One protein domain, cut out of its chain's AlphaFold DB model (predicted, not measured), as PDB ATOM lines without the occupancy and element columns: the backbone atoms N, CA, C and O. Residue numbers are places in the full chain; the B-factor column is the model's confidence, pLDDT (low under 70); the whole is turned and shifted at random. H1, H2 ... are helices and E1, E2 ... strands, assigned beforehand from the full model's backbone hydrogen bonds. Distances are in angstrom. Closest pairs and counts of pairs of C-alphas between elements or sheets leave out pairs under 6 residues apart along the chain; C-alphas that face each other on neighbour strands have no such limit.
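What this domain is: This is residues 173 to 308 of the 309 residues of an uncharacterized protein of Cryptosporidium ubiquitum (UniProt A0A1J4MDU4). Two antiparallel sheets, E4 to E8 and E1, E2, E3 and E9, stand partly face to face as a sandwich, with E7 and E8 reaching beyond the smaller sheet. The long helix H1 packs with its first half on that smaller sheet's face turned away from the larger sheet, and its last residues, 301 to 306, stick out with 307 and 308. The printed part has 136 residues with nine named strands followed by one named helix; the sheet orders are E4, E5, E6, E7, E8 and E1, E2, E3, E9. The class is mixed, helices and strands. The whole is compact, with a radius of gyration of the C-alphas of 14.2 A and spans of 40 by 32 by 29 A.

Where its parts are: The larger sheet holds E4, residues 235 to 240, 16.0 A long; E5, 244 to 249, 16.1 A; E6, 252 to 257, 17.0 A; E7, 262 to 265; and E8, 268 to 271. The smaller sheet holds E1, residues 194 to 200, 18.5 A long, with C-alpha 194 at (219.788, 181.246, 263.336); E2, 216 to 222, 19.9 A; E3, 225 to 231, 19.3 A; and E9, 281 to 283. H1, residues 286 to 306, is 30.9 A long and ends with C-alpha 306 at (210.491, 145.413, 255.945).

How they stand to each other: E4 to E8 form a meander, each strand the antiparallel neighbour of the one before. In the hairpin E4 and E5, N 238 and O 246 are 2.8 A apart, within hydrogen-bond range; so are N 247 and O 254 of E5 and E6, at 2.8 A, N 255 and O 264 of E6 and E7, at 2.8 A, and N 263 and O 270 of E7 and E8, at 2.9 A. E1, E2 and E3 form a second meander, with N 196 and O 219 at 2.8 A and N 220 and O 227 at 2.9 A. E9 is antiparallel to E3, with N 228 and O 281 at 2.8 A. In the sandwich, two sheets face to face, the facing parts are 10.9 A centre to centre, and the strands stand at 12 degrees; the closest C-alphas of E3 and E4 are those of Ile 231 and Cys 237, 7.6 A apart. H1 is on the smaller sheet, in two layers, the helix on one face of it, at a height of 7.8 A over the sheet. It lies over E3 and runs along the strands, only just, at 28 degrees to E3 on the local plane. The closest C-alphas of H1 and E9 are those of Leu 289 and Ala 283, 5.1 A apart. Every O i to N i+4 pair of H1 is within hydrogen-bond range.

The domain as a whole: The farthest C-alphas, those of Asp 192 and Gln 308, are 43.5 A apart. The printed part has no cut. The link E1 to E2, 15 residues, is long. Residues 173 to 193 hold no named element. Mean pLDDT of the printed part is 76.1; residues under 70 include 186 to 191, 201 to 215 and 301 to 308.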
ATOM      1  N   ASN A 173     229.780 157.487 248.142       73.12
ATOM      2  CA  ASN A 173     228.837 157.311 249.248       73.12
ATOM      3  C   ASN A 173     228.377 158.642 249.864       73.12
ATOM      4  O   ASN A 173     227.407 158.647 250.618       73.12
ATOM      5  N   MET A 174     229.026 159.772 249.540       69.25
ATOM      6  CA  MET A 174     228.523 161.094 249.933       69.25
ATOM      7  C   MET A 174     227.231 161.475 249.204       69.25
ATOM      8  O   MET A 174     226.512 162.358 249.667       69.25
ATOM      9  N   ILE A 175     226.950 160.846 248.057       72.31
ATOM     10  CA  ILE A 175     225.728 161.084 247.300       72.31
ATOM     11  C   ILE A 175     224.684 160.054 247.763       72.31
ATOM     12  O   ILE A 175     224.918 158.848 247.651       72.31
ATOM     13  N   PRO A 176     223.533 160.501 248.296       64.44
ATOM     14  CA  PRO A 176     222.441 159.620 248.698       64.44
ATOM     15  C   PRO A 176     222.022 158.633 247.598       64.44
ATOM     16  O   PRO A 176     221.913 159.011 246.435       64.44
ATOM     17  N   LYS A 177     221.683 157.385 247.952       65.50
ATOM     18  CA  LYS A 177     221.153 156.406 246.974       65.50
ATOM     19  C   LYS A 177     219.829 156.850 246.339       65.50
ATOM     20  O   LYS A 177     219.536 156.481 245.212       65.50
ATOM     21  N   ASN A 178     219.035 157.621 247.075       63.28
ATOM     22  CA  ASN A 178     217.780 158.229 246.636       63.28
ATOM     23  C   ASN A 178     217.965 159.668 246.123       63.28
ATOM     24  O   ASN A 178     216.969 160.366 245.942       63.28
ATOM     25  N   PHE A 179     219.208 160.122 245.922       73.31
ATOM     26  CA  PHE A 179     219.489 161.465 245.434       73.31
ATOM     27  C   PHE A 179     218.852 161.674 244.067       73.31
ATOM     28  O   PHE A 179     219.053 160.891 243.138       73.31
ATOM     29  N   ASN A 180     218.114 162.766 243.934       80.81
ATOM     30  CA  ASN A 180     217.498 163.151 242.682       80.81
ATOM     31  C   ASN A 180     218.102 164.466 242.190       80.81
ATOM     32  O   ASN A 180     217.802 165.545 242.699       80.81
ATOM     33  N   ILE A 181     218.908 164.374 241.129       80.75
ATOM     34  CA  ILE A 181     219.619 165.506 240.511       80.75
ATOM     35  C   ILE A 181     218.672 166.671 240.159       80.75
ATOM     36  O   ILE A 181     219.073 167.834 240.204       80.75
ATOM     37  N   LYS A 182     217.404 166.388 239.819       78.19
ATOM     38  CA  LYS A 182     216.417 167.417 239.449       78.19
ATOM     39  C   LYS A 182     215.909 168.204 240.652       78.19
ATOM     40  O   LYS A 182     215.612 169.384 240.505       78.19
ATOM     41  N   THR A 183     215.750 167.561 241.805       73.81
ATOM     42  CA  THR A 183     215.047 168.154 242.956       73.81
ATOM     43  C   THR A 183     215.982 168.547 244.089       73.81
ATOM     44  O   THR A 183     215.733 169.536 244.779       73.81
ATOM     45  N   ASP A 184     217.084 167.821 244.257       71.62
ATOM     46  CA  ASP A 184     217.883 167.853 245.483       71.62
ATOM     47  C   ASP A 184     219.023 168.875 245.443       71.62
ATOM     48  O   ASP A 184     219.667 169.129 246.460       71.62
ATOM     49  N   GLN A 185     219.244 169.499 244.284       73.62
ATOM     50  CA  GLN A 185     220.279 170.517 244.053       73.62
ATOM     51  C   GLN A 185     219.728 171.938 244.015       73.62
ATOM     52  O   GLN A 185     220.230 172.806 243.300       73.62
ATOM     53  N   SER A 186     218.668 172.171 244.778       67.56
ATOM     54  CA  SER A 186     218.064 173.489 244.909       67.56
ATOM     55  C   SER A 186     218.753 174.236 246.053       67.56
ATOM     56  O   SER A 186     218.588 173.819 247.195       67.56
ATOM     57  N   PRO A 187     219.522 175.308 245.808       62.03
ATOM     58  CA  PRO A 187     220.196 176.021 246.888       62.03
ATOM     59  C   PRO A 187     219.177 176.617 247.869       62.03
ATOM     60  O   PRO A 187     218.246 177.313 247.461       62.03
ATOM     61  N   LEU A 188     219.381 176.393 249.167       63.22
ATOM     62  CA  LEU A 188     218.648 177.053 250.250       63.22
ATOM     63  C   LEU A 188     219.332 178.388 250.560       63.22
ATOM     64  O   LEU A 188     219.861 178.570 251.643       63.22
ATOM     65  N   SER A 189     219.382 179.323 249.607       62.50
ATOM     66  CA  SER A 189     219.984 180.636 249.877       62.50
ATOM     67  C   SER A 189     219.156 181.375 250.933       62.50
ATOM     68  O   SER A 189     218.062 181.855 250.633       62.50
ATOM     69  N   THR A 190     219.680 181.490 252.151       64.25
ATOM     70  CA  THR A 190     218.986 182.120 253.285       64.25
ATOM     71  C   THR A 190     219.811 183.215 253.923       64.25
ATOM     72  O   THR A 190     220.932 182.962 254.354       64.25
ATOM     73  N   ASN A 191     219.228 184.399 254.076       63.94
ATOM     74  CA  ASN A 191     219.828 185.466 254.870       63.94
ATOM     75  C   ASN A 191     219.382 185.325 256.335       63.94
ATOM     76  O   ASN A 191     218.259 184.916 256.601       63.94
ATOM     77  N   ASP A 192     220.247 185.680 257.286       76.25
ATOM     78  CA  ASP A 192     219.913 185.736 258.721       76.25
ATOM     79  C   ASP A 192     219.480 184.397 259.352       76.25
ATOM     80  O   ASP A 192     218.576 184.310 260.189       76.25
ATOM     81  N   LEU A 193     220.183 183.326 258.979       84.31
ATOM     82  CA  LEU A 193     220.007 182.008 259.573       84.31
ATOM     83  C   LEU A 193     220.435 181.979 261.053       84.31
ATOM     84  O   LEU A 193     221.528 182.408 261.427       84.31
ATOM     85  N   SER A 194     219.575 181.415 261.899       84.31
ATOM     86  CA  SER A 194     219.788 181.246 263.336       84.31
ATOM     87  C   SER A 194     219.566 179.799 263.762       84.31
ATOM     88  O   SER A 194     218.524 179.207 263.471       84.31
ATOM     89  N   HIS A 195     220.527 179.230 264.489       86.19
ATOM     90  CA  HIS A 195     220.376 177.919 265.113       86.19
ATOM     91  C   HIS A 195     219.401 177.999 266.297       86.19
ATOM     92  O   HIS A 195     219.505 178.884 267.147       86.19
ATOM     93  N   ARG A 196     218.435 177.080 266.342       83.56
ATOM     94  CA  ARG A 196     217.377 177.018 267.362       83.56
ATOM     95  C   ARG A 196     217.609 175.931 268.405       83.56
ATOM     96  O   ARG A 196     217.056 176.043 269.494       83.56
ATOM     97  N   GLY A 197     218.424 174.926 268.096       80.31
ATOM     98  CA  GLY A 197     218.713 173.797 268.976       80.31
ATOM     99  C   GLY A 197     218.610 172.463 268.246       80.31
ATOM    100  O   GLY A 197     218.305 172.416 267.057       80.31
ATOM    101  N   PHE A 198     218.837 171.380 268.981       80.81
ATOM    102  CA  PHE A 198     218.692 170.018 268.479       80.81
ATOM    103  C   PHE A 198     217.332 169.444 268.884       80.81
ATOM    104  O   PHE A 198     216.828 169.733 269.971       80.81
ATOM    105  N   TYR A 199     216.736 168.649 268.000       76.31
ATOM    106  CA  TYR A 199     215.482 167.941 268.212       76.31
ATOM    107  C   TYR A 199     215.715 166.437 268.134       76.31
ATOM    108  O   TYR A 199     216.231 165.934 267.138       76.31
ATOM    109  N   PHE A 200     215.291 165.733 269.174       72.94
ATOM    110  CA  PHE A 200     215.463 164.297 269.325       72.94
ATOM    111  C   PHE A 200     214.118 163.607 269.097       72.94
ATOM    112  O   PHE A 200     213.166 163.810 269.851       72.94
ATOM    113  N   THR A 201     214.030 162.799 268.042       64.94
ATOM    114  CA  THR A 201     212.764 162.218 267.557       64.94
ATOM    115  C   THR A 201     212.073 161.295 268.567       64.94
ATOM    116  O   THR A 201     210.846 161.259 268.623       64.94
ATOM    117  N   ASN A 202     212.830 160.616 269.434       55.16
ATOM    118  CA  ASN A 202     212.278 159.710 270.450       55.16
ATOM    119  C   ASN A 202     212.090 160.345 271.836       55.16
ATOM    120  O   ASN A 202     211.507 159.718 272.727       55.16
ATOM    121  N   SER A 203     212.510 161.597 272.047       47.03
ATOM    122  CA  SER A 203     212.361 162.274 273.335       47.03
ATOM    123  C   SER A 203     211.538 163.557 273.220       47.03
ATOM    124  O   SER A 203     212.040 164.662 273.046       47.03
ATOM    125  N   ARG A 204     210.235 163.449 273.525       44.53
ATOM    126  CA  ARG A 204     209.424 164.582 274.030       44.53
ATOM    127  C   ARG A 204     209.893 165.066 275.420       44.53
ATOM    128  O   ARG A 204     209.065 165.368 276.280       44.53
ATOM    129  N   LYS A 205     211.199 165.088 275.702       38.72
ATOM    130  CA  LYS A 205     211.762 165.524 276.985       38.72
ATOM    131  C   LYS A 205     213.074 166.263 276.770       38.72
ATOM    132  O   LYS A 205     214.033 165.686 276.275       38.72
ATOM    133  N   ASP A 206     213.079 167.520 277.205       39.62
ATOM    134  CA  ASP A 206     214.210 168.443 277.208       39.62
ATOM    135  C   ASP A 206     215.506 167.775 277.704       39.62
ATOM    136  O   ASP A 206     215.691 167.557 278.905       39.62
ATOM    137  N   GLN A 207     216.431 167.481 276.788       43.53
ATOM    138  CA  GLN A 207     217.816 167.143 277.113       43.53
ATOM    139  C   GLN A 207     218.770 168.139 276.452       43.53
ATOM    140  O   GLN A 207     218.572 168.578 275.323       43.53
ATOM    141  N   LYS A 208     219.810 168.527 277.199       42.28
ATOM    142  CA  LYS A 208     220.843 169.491 276.782       42.28
ATOM    143  C   LYS A 208     222.066 168.825 276.131       42.28
ATOM    144  O   LYS A 208     223.062 169.506 275.905       42.28
ATOM    145  N   THR A 209     222.015 167.521 275.868       45.03
ATOM    146  CA  THR A 209     223.135 166.726 275.342       45.03
ATOM    147  C   THR A 209     222.649 165.682 274.350       45.03
ATOM    148  O   THR A 209     221.592 165.093 274.554       45.03
ATOM    149  N   ASP A 210     223.459 165.480 273.313       44.22
ATOM    150  CA  ASP A 210     223.254 164.545 272.210       44.22
ATOM    151  C   ASP A 210     223.426 163.089 272.674       44.22
ATOM    152  O   ASP A 210     224.350 162.778 273.432       44.22
ATOM    153  N   SER A 211     222.522 162.203 272.253       45.78
ATOM    154  CA  SER A 211     222.619 160.769 272.524       45.78
ATOM    155  C   SER A 211     223.021 160.061 271.233       45.78
ATOM    156  O   SER A 211     222.332 160.149 270.221       45.78
ATOM    157  N   ARG A 212     224.142 159.330 271.281       50.34
ATOM    158  CA  ARG A 212     224.805 158.676 270.135       50.34
ATOM    159  C   ARG A 212     223.948 157.655 269.365       50.34
ATOM    160  O   ARG A 212     224.420 157.098 268.382       50.34
ATOM    161  N   THR A 213     222.732 157.364 269.810       49.06
ATOM    162  CA  THR A 213     221.907 156.243 269.332       49.06
ATOM    163  C   THR A 213     220.604 156.666 268.657       49.06
ATOM    164  O   THR A 213     219.825 155.800 268.275       49.06
ATOM    165  N   GLU A 214     220.314 157.966 268.533       60.38
ATOM    166  CA  GLU A 214     218.992 158.439 268.098       60.38
ATOM    167  C   GLU A 214     219.064 159.386 266.893       60.38
ATOM    168  O   GLU A 214     219.960 160.226 266.792       60.38
ATOM    169  N   LEU A 215     218.089 159.267 265.979       60.34
ATOM    170  CA  LEU A 215     217.942 160.187 264.852       60.34
ATOM    171  C   LEU A 215     217.630 161.586 265.394       60.34
ATOM    172  O   LEU A 215     216.553 161.841 265.949       60.34
ATOM    173  N   THR A 216     218.594 162.481 265.216       77.25
ATOM    174  CA  THR A 216     218.576 163.840 265.757       77.25
ATOM    175  C   THR A 216     218.516 164.833 264.604       77.25
ATOM    176  O   THR A 216     219.099 164.610 263.546       77.25
ATOM    177  N   TYR A 217     217.803 165.941 264.779       86.12
ATOM    178  CA  TYR A 217     217.773 167.037 263.814       86.12
ATOM    179  C   TYR A 217     218.366 168.297 264.436       86.12
ATOM    180  O   TYR A 217     217.970 168.695 265.528       86.12
ATOM    181  N   ALA A 218     219.262 168.978 263.729       87.75
ATOM    182  CA  ALA A 218     219.639 170.347 264.064       87.75
ATOM    183  C   ALA A 218     218.614 171.315 263.456       87.75
ATOM    184  O   ALA A 218     218.395 171.325 262.241       87.75
ATOM    185  N   LEU A 219     217.966 172.120 264.295       88.81
ATOM    186  CA  LEU A 219     216.924 173.052 263.879       88.81
ATOM    187  C   LEU A 219     217.505 174.442 263.628       88.81
ATOM    188  O   LEU A 219     218.181 175.015 264.484       88.81
ATOM    189  N   PHE A 220     217.166 175.032 262.486       89.75
ATOM    190  CA  PHE A 220     217.530 176.403 262.139       89.75
ATOM    191  C   PHE A 220     216.296 177.202 261.717       89.75
ATOM    192  O   PHE A 220     215.254 176.653 261.355       89.75
ATOM    193  N   SER A 221     216.398 178.527 261.751       87.31
ATOM    194  CA  SER A 221     215.379 179.413 261.195       87.31
ATOM    195  C   SER A 221     215.984 180.609 260.485       87.31
ATOM    196  O   SER A 221     216.913 181.215 261.010       87.31
ATOM    197  N   SER A 222     215.390 180.975 259.361       86.19
ATOM    198  CA  SER A 222     215.662 182.182 258.579       86.19
ATOM    199  C   SER A 222     214.316 182.635 258.046       86.19
ATOM    200  O   SER A 222     213.688 181.848 257.356       86.19
ATOM    201  N   ASP A 223     213.851 183.851 258.314       78.56
ATOM    202  CA  ASP A 223     212.508 184.243 257.866       78.56
ATOM    203  C   ASP A 223     212.368 184.154 256.330       78.56
ATOM    204  O   ASP A 223     213.253 184.619 255.606       78.56
ATOM    205  N   PRO A 224     211.283 183.550 255.798       81.56
ATOM    206  CA  PRO A 224     210.112 182.989 256.494       81.56
ATOM    207  C   PRO A 224     210.209 181.486 256.847       81.56
ATOM    208  O   PRO A 224     209.239 180.897 257.316       81.56
ATOM    209  N   LEU A 225     211.345 180.844 256.597       85.75
ATOM    210  CA  LEU A 225     211.538 179.398 256.640       85.75
ATOM    211  C   LEU A 225     212.171 178.874 257.945       85.75
ATOM    212  O   LEU A 225     212.963 179.510 258.649       85.75
ATOM    213  N   LYS A 226     211.823 177.633 258.259       86.81
ATOM    214  CA  LYS A 226     212.384 176.809 259.330       86.81
ATOM    215  C   LYS A 226     213.007 175.573 258.698       86.81
ATOM    216  O   LYS A 226     212.443 175.033 257.751       86.81
ATOM    217  N   TYR A 227     214.135 175.129 259.234       89.44
ATOM    218  CA  TYR A 227     214.947 174.049 258.681       89.44
ATOM    219  C   TYR A 227     215.189 172.988 259.744       89.44
ATOM    220  O   TYR A 227     215.469 173.330 260.893       89.44
ATOM    221  N   ALA A 228     215.142 171.721 259.348       89.75
ATOM    222  CA  ALA A 228     215.603 170.601 260.152       89.75
ATOM    223  C   ALA A 228     216.657 169.833 259.354       89.75
ATOM    224  O   ALA A 228     216.353 169.212 258.332       89.75
ATOM    225  N   ILE A 229     217.904 169.915 259.811       90.62
ATOM    226  CA  ILE A 229     219.040 169.228 259.201       90.62
ATOM    227  C   ILE A 229     219.202 167.889 259.913       90.62
ATOM    228  O   ILE A 229     219.467 167.898 261.118       90.62
ATOM    229  N   PRO A 230     219.033 166.753 259.225       88.19
ATOM    230  CA  PRO A 230     219.201 165.456 259.856       88.19
ATOM    231  C   PRO A 230     220.666 165.223 260.240       88.19
ATOM    232  O   PRO A 230     221.590 165.554 259.490       88.19
ATOM    233  N   ILE A 231     220.860 164.634 261.412       86.12
ATOM    234  CA  ILE A 231     222.135 164.145 261.925       86.12
ATOM    235  C   ILE A 231     222.113 162.629 261.811       86.12
ATOM    236  O   ILE A 231     221.155 161.972 262.222       86.12
ATOM    237  N   GLN A 232     223.166 162.080 261.217       79.44
ATOM    238  CA  GLN A 232     223.295 160.642 261.072       79.44
ATOM    239  C   GLN A 232     223.493 159.974 262.442       79.44
ATOM    240  O   GLN A 232     224.167 160.504 263.323       79.44
ATOM    241  N   GLU A 233     222.891 158.799 262.615       75.69
ATOM    242  CA  GLU A 233     223.027 157.984 263.825       75.69
ATOM    243  C   GLU A 233     224.514 157.698 264.123       75.69
ATOM    244  O   GLU A 233     225.284 157.384 263.212       75.69
ATOM    245  N   GLY A 234     224.929 157.823 265.388       76.12
ATOM    246  CA  GLY A 234     226.329 157.652 265.795       76.12
ATOM    247  C   GLY A 234     227.238 158.866 265.559       76.12
ATOM    248  O   GLY A 234     228.445 158.757 265.770       76.12
ATOM    249  N   CYS A 235     226.695 160.008 265.133       82.19
ATOM    250  CA  CYS A 235     227.446 161.253 264.981       82.19
ATOM    251  C   CYS A 235     227.212 162.206 266.157       82.19
ATOM    252  O   CYS A 235     226.091 162.351 266.627       82.19
ATOM    253  N   GLU A 236     228.260 162.909 266.579       83.06
ATOM    254  CA  GLU A 236     228.180 164.056 267.483       83.06
ATOM    255  C   GLU A 236     228.366 165.337 266.674       83.06
ATOM    256  O   GLU A 236     229.351 165.470 265.939       83.06
ATOM    257  N   CYS A 237     227.444 166.292 266.817       86.44
ATOM    258  CA  CYS A 237     227.494 167.530 266.044       86.44
ATOM    259  C   CYS A 237     227.588 168.798 266.897       86.44
ATOM    260  O   CYS A 237     226.967 168.935 267.949       86.44
ATOM    261  N   THR A 238     228.320 169.786 266.391       86.31
ATOM    262  CA  THR A 238     228.390 171.146 266.928       86.31
ATOM    263  C   THR A 238     228.001 172.155 265.855       86.31
ATOM    264  O   THR A 238     228.071 171.878 264.657       86.31
ATOM    265  N   VAL A 239     227.553 173.339 266.277       86.31
ATOM    266  CA  VAL A 239     227.201 174.422 265.353       86.31
ATOM    267  C   VAL A 239     228.207 175.556 265.474       86.31
ATOM    268  O   VAL A 239     228.358 176.152 266.538       86.31
ATOM    269  N   GLU A 240     228.849 175.893 264.360       86.50
ATOM    270  CA  GLU A 240     229.734 177.044 264.226       86.50
ATOM    271  C   GLU A 240     229.018 178.214 263.549       86.50
ATOM    272  O   GLU A 240     228.306 178.057 262.549       86.50
ATOM    273  N   ASN A 241     229.229 179.419 264.090       81.19
ATOM    274  CA  ASN A 241     228.733 180.685 263.540       81.19
ATOM    275  C   ASN A 241     227.225 180.685 263.209       81.19
ATOM    276  O   ASN A 241     226.794 181.386 262.298       81.19
ATOM    277  N   SER A 242     226.429 179.881 263.927       79.25
ATOM    278  CA  SER A 242     224.980 179.691 263.733       79.25
ATOM    279  C   SER A 242     224.542 179.148 262.366       79.25
ATOM    280  O   SER A 242     223.342 179.106 262.096       79.25
ATOM    281  N   LYS A 243     225.483 178.730 261.512       85.00
ATOM    282  CA  LYS A 243     225.224 178.407 260.096       85.00
ATOM    283  C   LYS A 243     225.843 177.099 259.628       85.00
ATOM    284  O   LYS A 243     225.395 176.518 258.644       85.00
ATOM    285  N   ILE A 244     226.888 176.654 260.312       89.06
ATOM    286  CA  ILE A 244     227.677 175.500 259.915       89.06
ATOM    287  C   ILE A 244     227.462 174.407 260.949       89.06
ATOM    288  O   ILE A 244     227.766 174.606 262.119       89.06
ATOM    289  N   LEU A 245     226.973 173.254 260.512       90.38
ATOM    290  CA  LEU A 245     226.884 172.052 261.326       90.38
ATOM    291  C   LEU A 245     228.144 171.211 261.094       90.38
ATOM    292  O   LEU A 245     228.389 170.771 259.973       90.38
ATOM    293  N   LEU A 246     228.959 171.012 262.124       90.62
ATOM    294  CA  LEU A 246     230.121 170.126 262.098       90.62
ATOM    295  C   LEU A 246     229.769 168.837 262.816       90.62
ATOM    296  O   LEU A 246     229.367 168.896 263.968       90.62
ATOM    297  N   CYS A 247     229.953 167.695 262.171       89.06
ATOM    298  CA  CYS A 247     229.594 166.397 262.717       89.06
ATOM    299  C   CYS A 247     230.778 165.438 262.654       89.06
ATOM    300  O   CYS A 247     231.431 165.294 261.615       89.06
ATOM    301  N   VAL A 248     231.041 164.768 263.769       87.69
ATOM    302  CA  VAL A 248     232.064 163.734 263.906       87.69
ATOM    303  C   VAL A 248     231.355 162.425 264.205       87.69
ATOM    304  O   VAL A 248     230.626 162.325 265.184       87.69
ATOM    305  N   CYS A 249     231.565 161.432 263.356       84.12
ATOM    306  CA  CYS A 249     230.954 160.115 263.453       84.12
ATOM    307  C   CYS A 249     232.045 159.056 263.631       84.12
ATOM    308  O   CYS A 249     233.226 159.312 263.369       84.12
ATOM    309  N   ASP A 250     231.658 157.839 264.001       76.94
ATOM    310  CA  ASP A 250     232.588 156.712 264.040       76.94
ATOM    311  C   ASP A 250     233.116 156.400 262.624       76.94
ATOM    312  O   ASP A 250     232.452 155.781 261.793       76.94
ATOM    313  N   GLY A 251     234.337 156.861 262.335       73.38
ATOM    314  CA  GLY A 251     235.065 156.575 261.094       73.38
ATOM    315  C   GLY A 251     235.026 157.663 260.015       73.38
ATOM    316  O   GLY A 251     235.733 157.524 259.017       73.38
ATOM    317  N   PHE A 252     234.271 158.751 260.192       79.75
ATOM    318  CA  PHE A 252     234.288 159.897 259.271       79.75
ATOM    319  C   PHE A 252     233.813 161.188 259.949       79.75
ATOM    320  O   PHE A 252     233.306 161.195 261.068       79.75
ATOM    321  N   SER A 253     234.000 162.321 259.283       86.19
ATOM    322  CA  SER A 253     233.489 163.611 259.748       86.19
ATOM    323  C   SER A 253     232.980 164.410 258.563       86.19
ATOM    324  O   SER A 253     233.543 164.328 257.466       86.19
ATOM    325  N   TYR A 254     231.925 165.186 258.784       89.19
ATOM    326  CA  TYR A 254     231.336 166.029 257.758       89.19
ATOM    327  C   TYR A 254     230.985 167.411 258.292       89.19
ATOM    328  O   TYR A 254     230.787 167.630 259.484       89.19
ATOM    329  N   LYS A 255     230.902 168.359 257.368       92.19
ATOM    330  CA  LYS A 255     230.444 169.720 257.599       92.19
ATOM    331  C   LYS A 255     229.257 169.985 256.685       92.19
ATOM    332  O   LYS A 255     229.360 169.763 255.487       92.19
ATOM    333  N   PHE A 256     228.163 170.504 257.220       91.06
ATOM    334  CA  PHE A 256     227.032 170.977 256.431       91.06
ATOM    335  C   PHE A 256     226.855 172.485 256.623       91.06
ATOM    336  O   PHE A 256     226.561 172.961 257.718       91.06
ATOM    337  N   ASP A 257     227.086 173.249 255.559       90.00
ATOM    338  CA  ASP A 257     226.783 174.677 255.487       90.00
ATOM    339  C   ASP A 257     225.306 174.839 255.124       90.00
ATOM    340  O   ASP A 257     224.908 174.586 253.985       90.00
ATOM    341  N   VAL A 258     224.499 175.230 256.108       87.25
ATOM    342  CA  VAL A 258     223.043 175.320 255.969       87.25
ATOM    343  C   VAL A 258     222.638 176.477 255.057       87.25
ATOM    344  O   VAL A 258     221.705 176.328 254.275       87.25
ATOM    345  N   GLU A 259     223.363 177.597 255.121       84.94
ATOM    346  CA  GLU A 259     223.079 178.815 254.349       84.94
ATOM    347  C   GLU A 259     223.287 178.610 252.848       84.94
ATOM    348  O   GLU A 259     222.594 179.210 252.031       84.94
ATOM    349  N   ASN A 260     224.250 177.766 252.483       83.50
ATOM    350  CA  ASN A 260     224.600 177.528 251.086       83.50
ATOM    351  C   ASN A 260     224.265 176.109 250.600       83.50
ATOM    352  O   ASN A 260     224.526 175.784 249.442       83.50
ATOM    353  N   SER A 261     223.710 175.261 251.473       85.62
ATOM    354  CA  SER A 261     223.376 173.853 251.197       85.62
ATOM    355  C   SER A 261     224.576 173.028 250.728       85.62
ATOM    356  O   SER A 261     224.482 172.231 249.793       85.62
ATOM    357  N   PHE A 262     225.734 173.238 251.357       88.25
ATOM    358  CA  PHE A 262     226.947 172.497 251.020       88.25
ATOM    359  C   PHE A 262     227.281 171.444 252.068       88.25
ATOM    360  O   PHE A 262     227.630 171.780 253.198       88.25
ATOM    361  N   LEU A 263     227.280 170.180 251.654       87.50
ATOM    362  CA  LEU A 263     227.860 169.075 252.407       87.50
ATOM    363  C   LEU A 263     229.344 168.941 252.047       87.50
ATOM    364  O   LEU A 263     229.701 168.865 250.874       87.50
ATOM    365  N   VAL A 264     230.216 168.916 253.048       87.69
ATOM    366  CA  VAL A 264     231.666 168.768 252.909       87.69
ATOM    367  C   VAL A 264     232.113 167.539 253.686       87.69
ATOM    368  O   VAL A 264     231.846 167.436 254.882       87.69
ATOM    369  N   VAL A 265     232.818 166.627 253.020       82.25
ATOM    370  CA  VAL A 265     233.379 165.404 253.609       82.25
ATOM    371  C   VAL A 265     234.842 165.316 253.186       82.25
ATOM    372  O   VAL A 265     235.153 165.167 252.002       82.25
ATOM    373  N   GLY A 266     235.759 165.464 254.146       78.19
ATOM    374  CA  GLY A 266     237.182 165.609 253.841       78.19
ATOM    375  C   GLY A 266     237.437 166.807 252.904       78.19
ATOM    376  O   GLY A 266     237.013 167.916 253.228       78.19
ATOM    377  N   PRO A 267     238.122 166.626 251.758       69.50
ATOM    378  CA  PRO A 267     238.391 167.708 250.810       69.50
ATOM    379  C   PRO A 267     237.260 167.947 249.796       69.50
ATOM    380  O   PRO A 267     237.400 168.834 248.963       69.50
ATOM    381  N   VAL A 268     236.175 167.164 249.816       71.81
ATOM    382  CA  VAL A 268     235.141 167.214 248.772       71.81
ATOM    383  C   VAL A 268     233.899 167.952 249.247       71.81
ATOM    384  O   VAL A 268     233.481 167.798 250.392       71.81
ATOM    385  N   LYS A 269     233.296 168.726 248.340       82.62
ATOM    386  CA  LYS A 269     232.106 169.547 248.567       82.62
ATOM    387  C   LYS A 269     230.987 169.173 247.585       82.62
ATOM    388  O   LYS A 269     231.226 169.054 246.387       82.62
ATOM    389  N   LEU A 270     229.764 169.037 248.089       81.38
ATOM    390  CA  LEU A 270     228.550 168.690 247.344       81.38
ATOM    391  C   LEU A 270     227.458 169.729 247.628       81.38
ATOM    392  O   LEU A 270     227.156 169.995 248.790       81.38
ATOM    393  N   LEU A 271     226.846 170.294 246.583       84.19
ATOM    394  CA  LEU A 271     225.607 171.070 246.715       84.19
ATOM    395  C   LEU A 271     224.412 170.113 246.836       84.19
ATOM    396  O   LEU A 271     224.107 169.388 245.884       84.19
ATOM    397  N   THR A 272     223.746 170.104 247.991       80.94
ATOM    398  CA  THR A 272     222.659 169.163 248.286       80.94
ATOM    399  C   THR A 272     221.767 169.631 249.438       80.94
ATOM    400  O   THR A 272     222.242 170.201 250.419       80.94
ATOM    401  N   ASN A 273     220.480 169.287 249.359       81.88
ATOM    402  CA  ASN A 273     219.520 169.381 250.468       81.88
ATOM    403  C   ASN A 273     219.354 168.053 251.211       81.88
ATOM    404  O   ASN A 273     218.296 167.765 251.766       81.88
ATOM    405  N   ASN A 274     220.383 167.216 251.201       79.19
ATOM    406  CA  ASN A 274     220.402 165.946 251.905       79.19
ATOM    407  C   ASN A 274     221.735 165.775 252.632       79.19
ATOM    408  O   ASN A 274     222.785 166.169 252.125       79.19
ATOM    409  N   VAL A 275     221.701 165.105 253.775       80.06
ATOM    410  CA  VAL A 275     222.880 164.664 254.520       80.06
ATOM    411  C   VAL A 275     222.842 163.137 254.553       80.06
ATOM    412  O   VAL A 275     221.940 162.563 255.152       80.06
ATOM    413  N   TYR A 276     223.773 162.473 253.860       75.12
ATOM    414  CA  TYR A 276     223.936 161.005 253.881       75.12
ATOM    415  C   TYR A 276     222.638 160.175 253.738       75.12
ATOM    416  O   TYR A 276     222.395 159.243 254.498       75.12
ATOM    417  N   GLY A 277     221.779 160.483 252.761       68.94
ATOM    418  CA  GLY A 277     220.508 159.752 252.581       68.94
ATOM    419  C   GLY A 277     219.293 160.421 253.206       68.94
ATOM    420  O   GLY A 277     218.163 160.107 252.837       68.94
ATOM    421  N   LEU A 278     219.518 161.354 254.126       77.44
ATOM    422  CA  LEU A 278     218.475 161.973 254.925       77.44
ATOM    423  C   LEU A 278     218.187 163.374 254.397       77.44
ATOM    424  O   LEU A 278     219.090 164.200 254.250       77.44
ATOM    425  N   LYS A 279     216.916 163.652 254.122       82.81
ATOM    426  CA  LYS A 279     216.486 164.924 253.547       82.81
ATOM    427  C   LYS A 279     216.483 166.041 254.583       82.81
ATOM    428  O   LYS A 279     215.949 165.884 255.679       82.81
ATOM    429  N   VAL A 280     217.029 167.193 254.203       86.94
ATOM    430  CA  VAL A 280     216.829 168.454 254.921       86.94
ATOM    431  C   VAL A 280     215.373 168.869 254.763       86.94
ATOM    432  O   VAL A 280     214.881 169.060 253.649       86.94
ATOM    433  N   LEU A 281     214.675 169.007 255.887       87.31
ATOM    434  CA  LEU A 281     213.271 169.397 255.900       87.31
ATOM    435  C   LEU A 281     213.155 170.911 256.032       87.31
ATOM    436  O   LEU A 281     213.889 171.535 256.799       87.31
ATOM    437  N   THR A 282     212.204 171.493 255.310       87.50
ATOM    438  CA  THR A 282     211.907 172.927 255.347       87.50
ATOM    439  C   THR A 282     210.416 173.155 255.524       87.50
ATOM    440  O   THR A 282     209.619 172.441 254.915       87.50
ATOM    441  N   ALA A 283     210.031 174.155 256.306       87.00
ATOM    442  CA  ALA A 283     208.632 174.521 256.520       87.00
ATOM    443  C   ALA A 283     208.486 176.016 256.819       87.00
ATOM    444  O   ALA A 283     209.451 176.666 257.218       87.00
ATOM    445  N   ASN A 284     207.274 176.556 256.688       85.56
ATOM    446  CA  ASN A 284     207.003 177.961 257.027       85.56
ATOM    447  C   ASN A 284     206.739 178.149 258.529       85.56
ATOM    448  O   ASN A 284     206.851 179.250 259.066       85.56
ATOM    449  N   THR A 285     206.369 177.075 259.230       84.62
ATOM    450  CA  THR A 285     206.057 177.114 260.663       84.62
ATOM    451  C   THR A 285     206.781 176.009 261.422       84.62
ATOM    452  O   THR A 285     207.100 174.961 260.868       84.62
ATOM    453  N   ASN A 286     207.014 176.221 262.722       82.50
ATOM    454  CA  ASN A 286     207.607 175.187 263.574       82.50
ATOM    455  C   ASN A 286     206.696 173.953 263.678       82.50
ATOM    456  O   ASN A 286     207.196 172.838 263.678       82.50
ATOM    457  N   THR A 287     205.375 174.136 263.748       83.62
ATOM    458  CA  THR A 287     204.412 173.025 263.840       83.62
ATOM    459  C   THR A 287     204.471 172.130 262.609       83.62
ATOM    460  O   THR A 287     204.527 170.912 262.731       83.62
ATOM    461  N   GLU A 288     204.503 172.739 261.425       85.56
ATOM    462  CA  GLU A 288     204.658 172.023 260.161       85.56
ATOM    463  C   GLU A 288     206.021 171.324 260.086       85.56
ATOM    464  O   GLU A 288     206.085 170.154 259.722       85.56
ATOM    465  N   LEU A 289     207.102 171.995 260.509       86.06
ATOM    466  CA  LEU A 289     208.434 171.390 260.528       86.06
ATOM    467  C   LEU A 289     208.485 170.138 261.410       86.06
ATOM    468  O   LEU A 289     208.994 169.109 260.979       86.06
ATOM    469  N   LEU A 290     207.948 170.224 262.629       83.88
ATOM    470  CA  LEU A 290     207.905 169.101 263.565       83.88
ATOM    471  C   LEU A 290     207.024 167.963 263.034       83.88
ATOM    472  O   LEU A 290     207.433 166.810 263.090       83.88
ATOM    473  N   SER A 291     205.873 168.279 262.434       82.06
ATOM    474  CA  SER A 291     205.028 167.267 261.788       82.06
ATOM    475  C   SER A 291     205.761 166.539 260.656       82.06
ATOM    476  O   SER A 291     205.596 165.334 260.498       82.06
ATOM    477  N   ASN A 292     206.577 167.249 259.872       84.06
ATOM    478  CA  ASN A 292     207.359 166.642 258.795       84.06
ATOM    479  C   ASN A 292     208.468 165.727 259.336       84.06
ATOM    480  O   ASN A 292     208.752 164.691 258.732       84.06
ATOM    481  N   ILE A 293     209.081 166.089 260.469       83.25
ATOM    482  CA  ILE A 293     210.047 165.230 261.170       83.25
ATOM    483  C   ILE A 293     209.368 163.933 261.630       83.25
ATOM    484  O   ILE A 293     209.899 162.850 261.374       83.25
ATOM    485  N   ASP A 294     208.190 164.032 262.251       78.12
ATOM    486  CA  ASP A 294     207.438 162.874 262.751       78.12
ATOM    487  C   ASP A 294     207.078 161.902 261.610       78.12
ATOM    488  O   ASP A 294     207.344 160.703 261.713       78.12
ATOM    489  N   ILE A 295     206.557 162.424 260.490       78.12
ATOM    490  CA  ILE A 295     206.220 161.626 259.295       78.12
ATOM    491  C   ILE A 295     207.465 160.921 258.742       78.12
ATOM    492  O   ILE A 295     207.453 159.707 258.547       78.12
ATOM    493  N   THR A 296     208.563 161.660 258.553       77.94
ATOM    494  CA  THR A 296     209.816 161.108 258.001       77.94
ATOM    495  C   THR A 296     210.378 159.993 258.889       77.94
ATOM    496  O   THR A 296     210.887 158.988 258.395       77.94
ATOM    497  N   THR A 297     210.280 160.153 260.210       73.94
ATOM    498  CA  THR A 297     210.763 159.158 261.178       73.94
ATOM    499  C   THR A 297     209.927 157.879 261.122       73.94
ATOM    500  O   THR A 297     210.476 156.778 261.182       73.94
ATOM    501  N   GLN A 298     208.605 158.004 260.969       72.00
ATOM    502  CA  GLN A 298     207.714 156.854 260.834       72.00
ATOM    503  C   GLN A 298     208.020 156.048 259.561       72.00
ATOM    504  O   GLN A 298     208.215 154.837 259.650       72.00
ATOM    505  N   GLU A 299     208.156 156.719 258.413       74.69
ATOM    506  CA  GLU A 299     208.485 156.075 257.130       74.69
ATOM    507  C   GLU A 299     209.813 155.298 257.192       74.69
ATOM    508  O   GLU A 299     209.924 154.182 256.681       74.69
ATOM    509  N   GLN A 300     210.829 155.847 257.866       70.19
ATOM    510  CA  GLN A 300     212.121 155.170 258.033       70.19
ATOM    511  C   GLN A 300     212.039 153.929 258.923       70.19
ATOM    512  O   GLN A 300     212.715 152.932 258.656       70.19
ATOM    513  N   ASN A 301     211.231 153.978 259.981       69.31
ATOM    514  CA  ASN A 301     211.037 152.840 260.875       69.31
ATOM    515  C   ASN A 301     210.281 151.701 260.180       69.31
ATOM    516  O   ASN A 301     210.652 150.539 260.345       69.31
ATOM    517  N   GLU A 302     209.275 152.027 259.366       69.81
ATOM    518  CA  GLU A 302     208.539 151.053 258.552       69.81
ATOM    519  C   GLU A 302     209.473 150.374 257.530       69.81
ATOM    520  O   GLU A 302     209.551 149.145 257.491       69.81
ATOM    521  N   ALA A 303     210.299 151.146 256.814       65.62
ATOM    522  CA  ALA A 303     211.275 150.606 255.860       65.62
ATOM    523  C   ALA A 303     212.367 149.725 256.513       65.62
ATOM    524  O   ALA A 303     212.822 148.737 255.924       65.62
ATOM    525  N   LYS A 304     212.801 150.053 257.742       63.84
ATOM    526  CA  LYS A 304     213.732 149.212 258.523       63.84
ATOM    527  C   LYS A 304     213.099 147.874 258.929       63.84
ATOM    528  O   LYS A 304     213.806 146.872 258.969       63.84
ATOM    529  N   LEU A 305     211.795 147.839 259.220       63.69
ATOM    530  CA  LEU A 305     211.093 146.597 259.565       63.69
ATOM    531  C   LEU A 305     210.959 145.658 258.359       63.69
ATOM    532  O   LEU A 305     211.168 144.455 258.496       63.69
ATOM    533  N   GLU A 306     210.653 146.199 257.179       58.16
ATOM    534  CA  GLU A 306     210.491 145.413 255.945       58.16
ATOM    535  C   GLU A 306     211.794 144.770 255.458       58.16
ATOM    536  O   GLU A 306     211.763 143.730 254.810       58.16
ATOM    537  N   THR A 307     212.947 145.360 255.778       56.66
ATOM    538  CA  THR A 307     214.267 144.833 255.392       56.66
ATOM    539  C   THR A 307     214.829 143.787 256.363       56.66
ATOM    540  O   THR A 307     215.858 143.179 256.067       56.66
ATOM    541  N   GLN A 308     214.178 143.573 257.511       48.75
ATOM    542  CA  GLN A 308     214.547 142.566 258.518       48.75
ATOM    543  C   GLN A 308     213.669 141.300 258.476       48.75
ATOM    544  O   GLN A 308     213.951 140.349 259.210       48.75
TER     545      GLN A 308